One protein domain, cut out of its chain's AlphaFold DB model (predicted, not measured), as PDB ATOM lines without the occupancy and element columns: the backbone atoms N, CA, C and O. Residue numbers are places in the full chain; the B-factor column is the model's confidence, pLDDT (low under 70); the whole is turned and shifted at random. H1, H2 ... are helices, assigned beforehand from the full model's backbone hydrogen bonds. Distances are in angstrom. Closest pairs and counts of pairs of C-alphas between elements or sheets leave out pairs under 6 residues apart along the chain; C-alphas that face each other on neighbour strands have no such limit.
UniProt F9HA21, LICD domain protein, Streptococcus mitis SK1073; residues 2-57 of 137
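Overview. This is residues 2 to 57 of the 137 residues of the protein "LICD domain protein" of Streptococcus mitis SK1073 (UniProt F9HA21). Two helices, H2 and H3, make the two arms of a wide V, joined at its corner by residues 39 to 41, and the shorter H1 packs beside H3 on the inner side of the V. A long link, residues 13 to 23, leads from H1 to the far end of the H2 arm, where residues 21 to 26 stick out. The printed part has 56 residues, with three named helices in the order H1, H2, H3 and no named strand; the class is all helix. The whole is loose, with a radius of gyration of the C-alphas of 13.8 A and spans of 45 by 22 by 15 A.

Arrangement. H1, residues 3 to 12, touches H3, residues 42 to 54. Their closest C-alphas, those of Ser 11 and Thr 42, are 5.4 A apart. They run opposite ways at a shallow tilt of 34 degrees, only just short of steep. H2, residues 24 to 38, touches no helix. H1 and H2 are only just apart, with their closest C-alphas at 8.4 A. H2 and H3 are apart too, although their link is tight. In H1 and H2 every O i to N i+4 pair is within hydrogen-bond range; in H3, 8 of 9 are.

Along the chain. H1 begins at C-alpha 3 (2.591, 6.285, 110.462) and is 14.5 A long from first to last C-alpha. H2 begins at C-alpha 24 (-4.552, -16.658, 94.793) and is 21.0 A long. H3 is 18.7 A long and ends at C-alpha 54 (-0.456, 13.617, 122.229).

Size, cuts and confidence. The two C-alphas farthest apart, those of Leu 24 and Lys 57, are 45.3 A apart. The printed part has no cut. The link from H1 to H2 is long, with 11 residues. Mean pLDDT of the printed part is 74.8; residues 2 to 3, residue 5 and residues 12 to 22 are under 70.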
ATOM      1  N   THR A   2       2.486   9.344 107.496       64.81
ATOM      2  CA  THR A   2       2.162   7.977 107.008       64.81
ATOM      3  C   THR A   2       2.017   6.950 108.136       64.81
ATOM      4  O   THR A   2       1.367   5.923 107.969       64.81
ATOM      5  N   ARG A   3       2.598   7.213 109.316       69.06
ATOM      6  CA  ARG A   3       2.591   6.285 110.462       69.06
ATOM      7  C   ARG A   3       1.238   6.228 111.180       69.06
ATOM      8  O   ARG A   3       0.831   5.149 111.597       69.06
ATOM      9  N   LEU A   4       0.547   7.365 111.287       72.62
ATOM     10  CA  LEU A   4      -0.767   7.485 111.929       72.62
ATOM     11  C   LEU A   4      -1.842   6.724 111.147       72.62
ATOM     12  O   LEU A   4      -2.523   5.873 111.704       72.62
ATOM     13  N   ILE A   5      -1.893   6.945 109.830       69.94
ATOM     14  CA  ILE A   5      -2.802   6.254 108.906       69.94
ATOM     15  C   ILE A   5      -2.566   4.740 108.949       69.94
ATOM     16  O   ILE A   5      -3.521   3.983 109.096       69.94
ATOM     17  N   LYS A   6      -1.303   4.286 108.913       71.56
ATOM     18  CA  LYS A   6      -0.965   2.857 109.052       71.56
ATOM     19  C   LYS A   6      -1.450   2.271 110.383       71.56
ATOM     20  O   LYS A   6      -2.019   1.185 110.396       71.56
ATOM     21  N   LYS A   7      -1.262   2.980 111.504       71.94
ATOM     22  CA  LYS A   7      -1.760   2.538 112.820       71.94
ATOM     23  C   LYS A   7      -3.289   2.492 112.875       71.94
ATOM     24  O   LYS A   7      -3.817   1.527 113.413       71.94
ATOM     25  N   ARG A   8      -3.984   3.476 112.291       73.12
ATOM     26  CA  ARG A   8      -5.454   3.495 112.198       73.12
ATOM     27  C   ARG A   8      -5.991   2.345 111.359       73.12
ATOM     28  O   ARG A   8      -6.946   1.679 111.737       73.12
ATOM     29  N   GLN A   9      -5.368   2.107 110.210       71.44
ATOM     30  CA  GLN A   9      -5.709   0.976 109.362       71.44
ATOM     31  C   GLN A   9      -5.624  -0.318 110.169       71.44
ATOM     32  O   GLN A   9      -6.602  -1.052 110.232       71.44
ATOM     33  N   LEU A  10      -4.517  -0.536 110.883       70.50
ATOM     34  CA  LEU A  10      -4.365  -1.679 111.781       70.50
ATOM     35  C   LEU A  10      -5.425  -1.690 112.897       70.50
ATOM     36  O   LEU A  10      -6.025  -2.728 113.113       70.50
ATOM     37  N   SER A  11      -5.755  -0.569 113.548       70.06
ATOM     38  CA  SER A  11      -6.775  -0.563 114.615       70.06
ATOM     39  C   SER A  11      -8.196  -0.896 114.143       70.06
ATOM     40  O   SER A  11      -9.012  -1.332 114.946       70.06
ATOM     41  N   CYS A  12      -8.511  -0.675 112.866       65.44
ATOM     42  CA  CYS A  12      -9.849  -0.882 112.304       65.44
ATOM     43  C   CYS A  12      -9.927  -2.088 111.358       65.44
ATOM     44  O   CYS A  12     -10.993  -2.353 110.795       65.44
ATOM     45  N   TYR A  13      -8.821  -2.811 111.148       63.56
ATOM     46  CA  TYR A  13      -8.784  -3.921 110.207       63.56
ATOM     47  C   TYR A  13      -9.611  -5.101 110.717       63.56
ATOM     48  O   TYR A  13      -9.144  -5.985 111.428       63.56
ATOM     49  N   THR A  14     -10.849  -5.158 110.242       54.88
ATOM     50  CA  THR A  14     -11.525  -6.419 109.977       54.88
ATOM     51  C   THR A  14     -11.265  -6.721 108.502       54.88
ATOM     52  O   THR A  14     -11.781  -6.058 107.610       54.88
ATOM     53  N   PHE A  15     -10.413  -7.700 108.191       52.59
ATOM     54  CA  PHE A  15     -10.064  -8.071 106.804       52.59
ATOM     55  C   PHE A  15     -11.249  -8.620 105.971       52.59
ATOM     56  O   PHE A  15     -11.049  -9.172 104.891       52.59
ATOM     57  N   LYS A  16     -12.492  -8.449 106.440       48.56
ATOM     58  CA  LYS A  16     -13.725  -8.883 105.779       48.56
ATOM     59  C   LYS A  16     -13.979  -8.171 104.440       48.56
ATOM     60  O   LYS A  16     -14.627  -8.755 103.585       48.56
ATOM     61  N   GLY A  17     -13.456  -6.956 104.234       47.94
ATOM     62  CA  GLY A  17     -13.739  -6.139 103.037       47.94
ATOM     63  C   GLY A  17     -12.679  -6.134 101.924       47.94
ATOM     64  O   GLY A  17     -12.920  -5.549 100.876       47.94
ATOM     65  N   ILE A  18     -11.501  -6.746 102.113       53.47
ATOM     66  CA  ILE A  18     -10.448  -6.776 101.079       53.47
ATOM     67  C   ILE A  18     -10.520  -8.106 100.349       53.47
ATOM     68  O   ILE A  18      -9.905  -9.078 100.783       53.47
ATOM     69  N   THR A  19     -11.255  -8.169  99.244       55.22
ATOM     70  CA  THR A  19     -11.280  -9.328  98.346       55.22
ATOM     71  C   THR A  19     -10.515  -9.001  97.066       55.22
ATOM     72  O   THR A  19     -10.788  -8.018  96.389       55.22
ATOM     73  N   ASN A  20      -9.502  -9.809  96.745       57.78
ATOM     74  CA  ASN A  20      -8.876  -9.788  95.427       57.78
ATOM     75  C   ASN A  20      -9.198 -11.118  94.751       57.78
ATOM     76  O   ASN A  20      -8.511 -12.114  94.957       57.78
ATOM     77  N   THR A  21     -10.274 -11.129  93.971       60.28
ATOM     78  CA  THR A  21     -10.751 -12.320  93.254       60.28
ATOM     79  C   THR A  21      -9.824 -12.743  92.111       60.28
ATOM     80  O   THR A  21      -9.995 -13.828  91.569       60.28
ATOM     81  N   LYS A  22      -8.823 -11.923  91.754       69.56
ATOM     82  CA  LYS A  22      -7.935 -12.147  90.604       69.56
ATOM     83  C   LYS A  22      -6.575 -12.757  90.966       69.56
ATOM     84  O   LYS A  22      -5.788 -13.026  90.067       69.56
ATOM     85  N   SER A  23      -6.255 -12.960  92.251       79.25
ATOM     86  CA  SER A  23      -4.950 -13.504  92.660       79.25
ATOM     87  C   SER A  23      -5.025 -14.391  93.906       79.25
ATOM     88  O   SER A  23      -5.358 -13.942  95.008       79.25
ATOM     89  N   LEU A  24      -4.640 -15.658  93.727       78.31
ATOM     90  CA  LEU A  24      -4.552 -16.658  94.793       78.31
ATOM     91  C   LEU A  24      -3.432 -16.339  95.794       78.31
ATOM     92  O   LEU A  24      -3.656 -16.424  96.998       78.31
ATOM     93  N   LEU A  25      -2.260 -15.897  95.320       82.62
ATOM     94  CA  LEU A  25      -1.133 -15.538  96.190       82.62
ATOM     95  C   LEU A  25      -1.482 -14.361  97.111       82.62
ATOM     96  O   LEU A  25      -1.272 -14.434  98.320       82.62
ATOM     97  N   ASN A  26      -2.091 -13.305  96.564       76.62
ATOM     98  CA  ASN A  26      -2.536 -12.159  97.365       76.62
ATOM     99  C   ASN A  26      -3.617 -12.562  98.379       76.62
ATOM    100  O   ASN A  26      -3.656 -12.035  99.492       76.62
ATOM    101  N   SER A  27      -4.471 -13.526  98.019       79.81
ATOM    102  CA  SER A  27      -5.475 -14.082  98.928       79.81
ATOM    103  C   SER A  27      -4.841 -14.876 100.073       79.81
ATOM    104  O   SER A  27      -5.263 -14.715 101.219       79.81
ATOM    105  N   LEU A  28      -3.804 -15.674  99.800       84.00
ATOM    106  CA  LEU A  28      -3.059 -16.428 100.813       84.00
ATOM    107  C   LEU A  28      -2.326 -15.492 101.787       84.00
ATOM    108  O   LEU A  28      -2.499 -15.610 103.000       84.00
ATOM    109  N   ILE A  29      -1.578 -14.514 101.260       82.19
ATOM    110  CA  ILE A  29      -0.871 -13.500 102.061       82.19
ATOM    111  C   ILE A  29      -1.853 -12.762 102.976       82.19
ATOM    112  O   ILE A  29      -1.564 -12.543 104.155       82.19
ATOM    113  N   ARG A  30      -3.044 -12.423 102.463       76.06
ATOM    114  CA  ARG A  30      -4.118 -11.822 103.260       76.06
ATOM    115  C   ARG A  30      -4.521 -12.733 104.415       76.06
ATOM    116  O   ARG A  30      -4.504 -12.260 105.543       76.06
ATOM    117  N   TYR A  31      -4.875 -13.997 104.169       79.69
ATOM    118  CA  TYR A  31      -5.324 -14.907 105.235       79.69
ATOM    119  C   TYR A  31      -4.260 -15.112 106.316       79.69
ATOM    120  O   TYR A  31      -4.583 -15.023 107.498       79.69
ATOM    121  N   ILE A  32      -2.994 -15.278 105.925       84.06
ATOM    122  CA  ILE A  32      -1.868 -15.347 106.867       84.06
ATOM    123  C   ILE A  32      -1.792 -14.058 107.699       84.06
ATOM    124  O   ILE A  32      -1.689 -14.114 108.923       84.06
ATOM    125  N   SER A  33      -1.927 -12.896 107.056       78.44
ATOM    126  CA  SER A  33      -1.935 -11.600 107.743       78.44
ATOM    127  C   SER A  33      -3.118 -11.457 108.705       78.44
ATOM    128  O   SER A  33      -2.932 -10.926 109.796       78.44
ATOM    129  N   VAL A  34      -4.312 -11.956 108.352       76.56
ATOM    130  CA  VAL A  34      -5.490 -11.960 109.243       76.56
ATOM    131  C   VAL A  34      -5.230 -12.814 110.474       76.56
ATOM    132  O   VAL A  34      -5.526 -12.375 111.579       76.56
ATOM    133  N   ILE A  35      -4.671 -14.014 110.291       81.38
ATOM    134  CA  ILE A  35      -4.375 -14.941 111.387       81.38
ATOM    135  C   ILE A  35      -3.356 -14.313 112.336       81.38
ATOM    136  O   ILE A  35      -3.601 -14.252 113.535       81.38
ATOM    137  N   ILE A  36      -2.255 -13.764 111.813       82.56
ATOM    138  CA  ILE A  36      -1.264 -13.052 112.633       82.56
ATOM    139  C   ILE A  36      -1.924 -11.875 113.362       82.56
ATOM    140  O   ILE A  36      -1.714 -11.693 114.560       82.56
ATOM    141  N   PHE A  37      -2.749 -11.092 112.660       75.81
ATOM    142  CA  PHE A  37      -3.411  -9.922 113.229       75.81
ATOM    143  C   PHE A  37      -4.431 -10.284 114.315       75.81
ATOM    144  O   PHE A  37      -4.540  -9.554 115.298       75.81
ATOM    145  N   TYR A  38      -5.122 -11.418 114.184       73.94
ATOM    146  CA  TYR A  38      -6.059 -11.937 115.182       73.94
ATOM    147  C   TYR A  38      -5.393 -12.142 116.549       73.94
ATOM    148  O   TYR A  38      -6.001 -11.875 117.582       73.94
ATOM    149  N   PHE A  39      -4.116 -12.532 116.563       81.19
ATOM    150  CA  PHE A  39      -3.330 -12.659 117.793       81.19
ATOM    151  C   PHE A  39      -2.759 -11.328 118.304       81.19
ATOM    152  O   PHE A  39      -2.133 -11.287 119.364       81.19
ATOM    153  N   THR A  40      -2.959 -10.220 117.589       78.62
ATOM    154  CA  THR A  40      -2.538  -8.892 118.044       78.62
ATOM    155  C   THR A  40      -3.688  -8.143 118.704       78.62
ATOM    156  O   THR A  40      -4.784  -8.036 118.168       78.62
ATOM    157  N   ASN A  41      -3.433  -7.575 119.882       81.94
ATOM    158  CA  ASN A  41      -4.440  -6.800 120.597       81.94
ATOM    159  C   ASN A  41      -4.652  -5.432 119.923       81.94
ATOM    160  O   ASN A  41      -3.733  -4.604 119.906       81.94
ATOM    161  N   THR A  42      -5.869  -5.163 119.443       77.62
ATOM    162  CA  THR A  42      -6.260  -3.883 118.827       77.62
ATOM    163  C   THR A  42      -5.928  -2.673 119.709       77.62
ATOM    164  O   THR A  42      -5.472  -1.643 119.203       77.62
ATOM    165  N   ASN A  43      -6.025  -2.816 121.037       83.50
ATOM    166  CA  ASN A  43      -5.698  -1.762 122.004       83.50
ATOM    167  C   ASN A  43      -4.238  -1.303 121.912       83.50
ATOM    168  O   ASN A  43      -3.932  -0.151 122.212       83.50
ATOM    169  N   LYS A  44      -3.314  -2.163 121.458       84.12
ATOM    170  CA  LYS A  44      -1.917  -1.770 121.217       84.12
ATOM    171  C   LYS A  44      -1.820  -0.701 120.128       84.12
ATOM    172  O   LYS A  44      -1.043   0.242 120.268       84.12
ATOM    173  N   TYR A  45      -2.593  -0.837 119.052       80.56
ATOM    174  CA  TYR A  45      -2.599   0.140 117.966       80.56
ATOM    175  C   TYR A  45      -3.310   1.422 118.387       80.56
ATOM    176  O   TYR A  45      -2.769   2.490 118.124       80.56
ATOM    177  N   ILE A  46      -4.431   1.315 119.113       82.50
ATOM    178  CA  ILE A  46      -5.165   2.465 119.668       82.50
ATOM    179  C   ILE A  46      -4.262   3.300 120.582       82.50
ATOM    180  O   ILE A  46      -4.120   4.498 120.354       82.50
ATOM    181  N   ARG A  47      -3.559   2.676 121.541       87.44
ATOM    182  CA  ARG A  47      -2.585   3.380 122.400       87.44
ATOM    183  C   ARG A  47      -1.520   4.102 121.587       87.44
ATOM    184  O   ARG A  47      -1.244   5.267 121.821       87.44
ATOM    185  N   GLY A  48      -0.979   3.443 120.565       85.44
ATOM    186  CA  GLY A  48       0.016   4.066 119.700       85.44
ATOM    187  C   GLY A  48      -0.522   5.179 118.787       85.44
ATOM    188  O   GLY A  48       0.293   5.906 118.221       85.44
ATOM    189  N   ILE A  49      -1.839   5.274 118.567       83.31
ATOM    190  CA  ILE A  49      -2.489   6.417 117.901       83.31
ATOM    191  C   ILE A  49      -2.603   7.565 118.902       83.31
ATOM    192  O   ILE A  49      -2.197   8.674 118.573       83.31
ATOM    193  N   ASP A  50      -3.079   7.282 120.117       85.44
ATOM    194  CA  ASP A  50      -3.243   8.260 121.198       85.44
ATOM    195  C   ASP A  50      -1.909   8.904 121.612       85.44
ATOM    196  O   ASP A  50      -1.785  10.124 121.633       85.44
ATOM    197  N   GLU A  51      -0.863   8.101 121.827       89.62
ATOM    198  CA  GLU A  51       0.497   8.586 122.102       89.62
ATOM    199  C   GLU A  51       1.020   9.495 120.980       89.62
ATOM    200  O   GLU A  51       1.605  10.547 121.235       89.62
ATOM    201  N   LEU A  52       0.796   9.107 119.718       84.44
ATOM    202  CA  LEU A  52       1.244   9.892 118.570       84.44
ATOM    203  C   LEU A  52       0.461  11.205 118.443       84.44
ATOM    204  O   LEU A  52       1.062  12.223 118.104       84.44
ATOM    205  N   ALA A  53      -0.843  11.187 118.721       80.38
ATOM    206  CA  ALA A  53      -1.672  12.385 118.760       80.38
ATOM    207  C   ALA A  53      -1.198  13.345 119.864       80.38
ATOM    208  O   ALA A  53      -0.973  14.517 119.587       80.38
ATOM    209  N   LYS A  54      -0.933  12.833 121.074       84.00
ATOM    210  CA  LYS A  54      -0.456  13.617 122.229       84.00
ATOM    211  C   LYS A  54       0.971  14.143 122.087       84.00
ATOM    212  O   LYS A  54       1.307  15.156 122.684       84.00
ATOM    213  N   SER A  55       1.817  13.481 121.295       86.50
ATOM    214  CA  SER A  55       3.199  13.931 121.048       86.50
ATOM    215  C   SER A  55       3.313  15.267 120.306       86.50
ATOM    216  O   SER A  55       4.418  15.776 120.127       86.50
ATOM    217  N   ARG A  56       2.191  15.820 119.833       82.56
ATOM    218  CA  ARG A  56       2.126  17.050 119.047       82.56
ATOM    219  C   ARG A  56       1.198  18.019 119.759       82.56
ATOM    220  O   ARG A  56       0.087  17.641 120.119       82.56
ATOM    221  N   LYS A  57       1.633  19.260 119.950       85.25
ATOM    222  CA  LYS A  57       0.748  20.299 120.471       85.25
ATOM    223  C   LYS A  57      -0.144  20.766 119.334       85.25
ATOM    224  O   LYS A  57       0.350  21.138 118.277       85.25
TER     225      LYS A  57